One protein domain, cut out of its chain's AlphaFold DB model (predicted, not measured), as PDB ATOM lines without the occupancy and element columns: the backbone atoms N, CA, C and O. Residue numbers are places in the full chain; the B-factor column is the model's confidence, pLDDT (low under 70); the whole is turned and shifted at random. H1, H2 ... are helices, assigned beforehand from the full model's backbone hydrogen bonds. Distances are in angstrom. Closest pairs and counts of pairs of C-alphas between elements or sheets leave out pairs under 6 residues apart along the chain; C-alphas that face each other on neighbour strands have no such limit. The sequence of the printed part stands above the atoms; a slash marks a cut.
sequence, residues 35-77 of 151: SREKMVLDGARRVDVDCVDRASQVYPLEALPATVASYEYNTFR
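This is residues 35 to 77 of the 151 residues of an uncharacterized protein of Trypanosoma cruzi (UniProt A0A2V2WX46). An elongated, slender model: from the short helix H1 the backbone runs out through a long link, whose residues 49 to 55 stick out free as a loop at one end, and then folds back through the long helix H2, whose later part packs on H1. The first and last printed C-alphas, those of Ser 35 and Arg 77, are 8.4 A apart. The printed part has 43 residues with two named helices, H1 then H2, and no named strand. The class is all helix, though named elements hold 20 of the 43 residues, under half. The whole is only just loose, close to compact, with a radius of gyration of the C-alphas of 11.2 A, and it spans 35 by 20 by 14 A.

H1, residues 38 to 41, and H2, residues 60 to 75, touch, with 9 pairs of C-alphas within 8 A. Their closest C-alphas are those of Leu 41 and Ala 69, 5.7 A apart. H2 touches H1 with residues 66 to 73 alone. Their centres are 10.4 A apart. In H2, 11 of 12 O i to N i+4 pairs are within hydrogen-bond range; H1 is too short for such a pair, and its one O i to N i+3 pair is within range.

H1 begins at C-alpha 38, (-1.736, -9.175, 50.450). Residues 42 to 59 hold no named element, and C-alpha 53 of the part that stands free is at (14.438, 10.826, 44.963). H2 begins at C-alpha 60, (-0.131, 10.707, 40.673), and ends at C-alpha 75, (-8.766, -2.347, 57.007), 22.6 A from first to last C-alpha.

The two C-alphas farthest apart are those of Arg 54 and Arg 77, at 34.7 A. The link from H1 to H2, 18 residues, is long. The printed part has no cut. The mean pLDDT of the printed part is 92.1, and no printed residue is under 70.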
ATOM      1  N   SER A  35      -2.694 -11.187  60.283       83.81
ATOM      2  CA  SER A  35      -2.545 -11.533  58.870       83.81
ATOM      3  C   SER A  35      -3.488 -10.677  58.027       83.81
ATOM      4  O   SER A  35      -4.709 -10.778  58.135       83.81
ATOM      5  N   ARG A  36      -2.918  -9.818  57.185       87.69
ATOM      6  CA  ARG A  36      -3.661  -8.998  56.220       87.69
ATOM      7  C   ARG A  36      -3.586  -9.631  54.835       87.69
ATOM      8  O   ARG A  36      -2.567 -10.236  54.490       87.69
ATOM      9  N   GLU A  37      -4.648  -9.489  54.049       89.44
ATOM     10  CA  GLU A  37      -4.708 -10.054  52.701       89.44
ATOM     11  C   GLU A  37      -3.830  -9.254  51.741       89.44
ATOM     12  O   GLU A  37      -4.138  -8.125  51.379       89.44
ATOM     13  N   LYS A  38      -2.702  -9.843  51.332       92.31
ATOM     14  CA  LYS A  38      -1.736  -9.175  50.450       92.31
ATOM     15  C   LYS A  38      -2.213  -9.058  49.004       92.31
ATOM     16  O   LYS A  38      -1.711  -8.185  48.314       92.31
ATOM     17  N   MET A  39      -3.170  -9.883  48.578       93.00
ATOM     18  CA  MET A  39      -3.684  -9.889  47.200       93.00
ATOM     19  C   MET A  39      -4.334  -8.556  46.808       93.00
ATOM     20  O   MET A  39      -4.302  -8.167  45.649       93.00
ATOM     21  N   VAL A  40      -4.847  -7.799  47.785       92.25
ATOM     22  CA  VAL A  40      -5.373  -6.436  47.584       92.25
ATOM     23  C   VAL A  40      -4.295  -5.464  47.075       92.25
ATOM     24  O   VAL A  40      -4.601  -4.432  46.490       92.25
ATOM     25  N   LEU A  41      -3.013  -5.784  47.279       94.31
ATOM     26  CA  LEU A  41      -1.888  -4.976  46.814       94.31
ATOM     27  C   LEU A  41      -1.406  -5.369  45.408       94.31
ATOM     28  O   LEU A  41      -0.467  -4.749  44.904       94.31
ATOM     29  N   ASP A  42      -1.999  -6.380  44.772       93.94
ATOM     30  CA  ASP A  42      -1.566  -6.831  43.452       93.94
ATOM     31  C   ASP A  42      -1.790  -5.724  42.410       93.94
ATOM     32  O   ASP A  42      -2.859  -5.128  42.304       93.94
ATOM     33  N   GLY A  43      -0.740  -5.399  41.652       90.44
ATOM     34  CA  GLY A  43      -0.756  -4.295  40.685       90.44
ATOM     35  C   GLY A  43      -0.623  -2.893  41.295       90.44
ATOM     36  O   GLY A  43      -0.449  -1.928  40.551       90.44
ATOM     37  N   ALA A  44      -0.629  -2.750  42.625       93.50
ATOM     38  CA  ALA A  44      -0.418  -1.470  43.291       93.50
ATOM     39  C   ALA A  44       1.080  -1.141  43.405       93.50
ATOM     40  O   ALA A  44       1.833  -1.774  44.151       93.50
ATOM     41  N   ARG A  45       1.523  -0.090  42.709       92.94
ATOM     42  CA  ARG A  45       2.915   0.371  42.767       92.94
ATOM     43  C   ARG A  45       3.172   1.201  44.026       92.94
ATOM     44  O   ARG A  45       3.014   2.419  44.030       92.94
ATOM     45  N   ARG A  46       3.582   0.534  45.107       92.44
ATOM     46  CA  ARG A  46       4.000   1.186  46.358       92.44
ATOM     47  C   ARG A  46       5.457   1.636  46.281       92.44
ATOM     48  O   ARG A  46       6.300   0.934  45.730       92.44
ATOM     49  N   VAL A  47       5.731   2.795  46.868       92.94
ATOM     50  CA  VAL A  47       7.076   3.364  47.003       92.94
ATOM     51  C   VAL A  47       7.455   3.331  48.476       92.94
ATOM     52  O   VAL A  47       6.602   3.553  49.339       92.94
ATOM     53  N   ASP A  48       8.710   3.001  48.754       93.44
ATOM     54  CA  ASP A  48       9.230   3.006  50.115       93.44
ATOM     55  C   ASP A  48       9.300   4.435  50.682       93.44
ATOM     56  O   ASP A  48       9.465   5.401  49.937       93.44
ATOM     57  N   VAL A  49       9.163   4.573  52.003       91.50
ATOM     58  CA  VAL A  49       9.139   5.884  52.672       91.50
ATOM     59  C   VAL A  49      10.468   6.636  52.538       91.50
ATOM     60  O   VAL A  49      10.462   7.868  52.518       91.50
ATOM     61  N   ASP A  50      11.582   5.916  52.397       94.75
ATOM     62  CA  ASP A  50      12.915   6.510  52.281       94.75
ATOM     63  C   ASP A  50      13.262   6.899  50.825       94.75
ATOM     64  O   ASP A  50      14.182   7.687  50.582       94.75
ATOM     65  N   CYS A  51      12.496   6.417  49.837       92.50
ATOM     66  CA  CYS A  51      12.693   6.679  48.406       92.50
ATOM     67  C   CYS A  51      12.091   8.024  47.962       92.50
ATOM     68  O   CYS A  51      11.114   8.085  47.213       92.50
ATOM     69  N   VAL A  52      12.693   9.125  48.415       92.56
ATOM     70  CA  VAL A  52      12.249  10.503  48.108       92.56
ATOM     71  C   VAL A  52      12.874  11.102  46.840       92.56
ATOM     72  O   VAL A  52      12.573  12.242  46.471       92.56
ATOM     73  N   ASP A  53      13.766  10.368  46.173       95.31
ATOM     74  CA  ASP A  53      14.438  10.826  44.963       95.31
ATOM     75  C   ASP A  53      13.476  10.907  43.765       95.31
ATOM     76  O   ASP A  53      12.451  10.231  43.694       95.31
ATOM     77  N   ARG A  54      13.813  11.754  42.788       91.88
ATOM     78  CA  ARG A  54      12.942  12.007  41.629       91.88
ATOM     79  C   ARG A  54      12.748  10.784  40.731       91.88
ATOM     80  O   ARG A  54      11.732  10.725  40.050       91.88
ATOM     81  N   ALA A  55      13.699   9.849  40.693       93.75
ATOM     82  CA  ALA A  55      13.603   8.671  39.833       93.75
ATOM     83  C   ALA A  55      12.652   7.613  40.418       93.75
ATOM     84  O   ALA A  55      12.032   6.863  39.665       93.75
ATOM     85  N   SER A  56      12.494   7.597  41.742       92.88
ATOM     86  CA  SER A  56      11.557   6.723  42.454       92.88
ATOM     87  C   SER A  56      10.113   7.239  42.478       92.88
ATOM     88  O   SER A  56       9.205   6.491  42.845       92.88
ATOM     89  N   GLN A  57       9.868   8.496  42.086       91.69
ATOM     90  CA  GLN A  57       8.520   9.065  42.077       91.69
ATOM     91  C   GLN A  57       7.613   8.371  41.056       91.69
ATOM     92  O   GLN A  57       8.020   7.994  39.957       91.69
ATOM     93  N   VAL A  58       6.346   8.227  41.436       92.81
ATOM     94  CA  VAL A  58       5.313   7.547  40.655       92.81
ATOM     95  C   VAL A  58       4.283   8.567  40.186       92.81
ATOM     96  O   VAL A  58       4.020   9.562  40.867       92.81
ATOM     97  N   TYR A  59       3.701   8.332  39.009       93.75
ATOM     98  CA  TYR A  59       2.682   9.216  38.459       93.75
ATOM     99  C   TYR A  59       1.497   9.336  39.438       93.75
ATOM    100  O   TYR A  59       1.060   8.317  39.978       93.75
ATOM    101  N   PRO A  60       0.931  10.535  39.677       92.12
ATOM    102  CA  PRO A  60      -0.131  10.707  40.673       92.12
ATOM    103  C   PRO A  60      -1.340   9.780  40.477       92.12
ATOM    104  O   PRO A  60      -1.929   9.321  41.454       92.12
ATOM    105  N   LEU A  61      -1.679   9.447  39.225       93.00
ATOM    106  CA  LEU A  61      -2.783   8.534  38.907       93.00
ATOM    107  C   LEU A  61      -2.471   7.061  39.226       93.00
ATOM    108  O   LEU A  61      -3.398   6.276  39.360       93.00
ATOM    109  N   GLU A  62      -1.200   6.686  39.377       91.19
ATOM    110  CA  GLU A  62      -0.776   5.376  39.901       91.19
ATOM    111  C   GLU A  62      -0.648   5.404  41.439       91.19
ATOM    112  O   GLU A  62      -0.956   4.420  42.114       91.19
ATOM    113  N   ALA A  63      -0.258   6.549  42.011       93.38
ATOM    114  CA  ALA A  63      -0.097   6.720  43.456       93.38
ATOM    115  C   ALA A  63      -1.436   6.698  44.221       93.38
ATOM    116  O   ALA A  63      -1.514   6.151  45.324       93.38
ATOM    117  N   LEU A  64      -2.502   7.267  43.642       93.88
ATOM    118  CA  LEU A  64      -3.835   7.269  44.256       93.88
ATOM    119  C   LEU A  64      -4.397   5.840  44.433       93.88
ATOM    120  O   LEU A  64      -4.705   5.485  45.572       93.88
ATOM    121  N   PRO A  65      -4.456   4.977  43.395       93.94
ATOM    122  CA  PRO A  65      -4.825   3.570  43.553       93.94
ATOM    123  C   PRO A  65      -3.944   2.817  44.550       93.94
ATOM    124  O   PRO A  65      -4.465   2.060  45.363       93.94
ATOM    125  N   ALA A  66      -2.626   3.057  44.560       94.75
ATOM    126  CA  ALA A  66      -1.735   2.417  45.529       94.75
ATOM    127  C   ALA A  66      -2.040   2.825  46.983       94.75
ATOM    128  O   ALA A  66      -1.895   2.019  47.908       94.75
ATOM    129  N   THR A  67      -2.501   4.061  47.189       94.62
ATOM    130  CA  THR A  67      -2.952   4.561  48.495       94.62
ATOM    131  C   THR A  67      -4.269   3.907  48.908       94.62
ATOM    132  O   THR A  67      -4.388   3.454  50.047       94.62
ATOM    133  N   VAL A  68      -5.227   3.786  47.982       94.69
ATOM    134  CA  VAL A  68      -6.507   3.095  48.217       94.69
ATOM    135  C   VAL A  68      -6.273   1.621  48.554       94.69
ATOM    136  O   VAL A  68      -6.725   1.165  49.601       94.69
ATOM    137  N   ALA A  69      -5.466   0.913  47.762       94.94
ATOM    138  CA  ALA A  69      -5.092  -0.477  48.023       94.94
ATOM    139  C   ALA A  69      -4.388  -0.645  49.381       94.94
ATOM    140  O   ALA A  69      -4.612  -1.616  50.100       94.94
ATOM    141  N   SER A  70      -3.554   0.324  49.781       93.62
ATOM    142  CA  SER A  70      -2.913   0.314  51.102       93.62
ATOM    143  C   SER A  70      -3.916   0.517  52.242       93.62
ATOM    144  O   SER A  70      -3.767  -0.105  53.294       93.62
ATOM    145  N   TYR A  71      -4.936   1.360  52.053       91.56
ATOM    146  CA  TYR A  71      -6.026   1.522  53.016       91.56
ATOM    147  C   TYR A  71      -6.841   0.229  53.141       91.56
ATOM    148  O   TYR A  71      -7.001  -0.273  54.251       91.56
ATOM    149  N   GLU A  72      -7.256  -0.361  52.018       92.81
ATOM    150  CA  GLU A  72      -7.992  -1.629  51.993       92.81
ATOM    151  C   GLU A  72      -7.196  -2.766  52.638       92.81
ATOM    152  O   GLU A  72      -7.731  -3.498  53.467       92.81
ATOM    153  N   TYR A  73      -5.893  -2.858  52.353       91.94
ATOM    154  CA  TYR A  73      -4.983  -3.799  53.005       91.94
ATOM    155  C   TYR A  73      -4.976  -3.647  54.534       91.94
ATOM    156  O   TYR A  73      -4.977  -4.647  55.258       91.94
ATOM    157  N   ASN A  74      -4.966  -2.411  55.043       89.44
ATOM    158  CA  ASN A  74      -4.949  -2.140  56.481       89.44
ATOM    159  C   ASN A  74      -6.295  -2.447  57.147       89.44
ATOM    160  O   ASN A  74      -6.299  -3.005  58.242       89.44
ATOM    161  N   THR A  75      -7.410  -2.155  56.471       87.69
ATOM    162  CA  THR A  75      -8.766  -2.347  57.007       87.69
ATOM    163  C   THR A  75      -9.406  -3.683  56.627       87.69
ATOM    164  O   THR A  75     -10.566  -3.916  56.960       87.69
ATOM    165  N   PHE A  76      -8.682  -4.567  55.935       88.00
ATOM    166  CA  PHE A  76      -9.218  -5.805  55.357       88.00
ATOM    167  C   PHE A  76      -9.955  -6.691  56.375       88.00
ATOM    168  O   PHE A  76     -11.014  -7.241  56.087       88.00
ATOM    169  N   ARG A  77      -9.406  -6.823  57.589       85.00
ATOM    170  CA  ARG A  77     -10.008  -7.629  58.669       85.00
ATOM    171  C   ARG A  77     -10.909  -6.834  59.610       85.00
ATOM    172  O   ARG A  77     -11.377  -7.381  60.604       85.00
TER     173      ARG A  77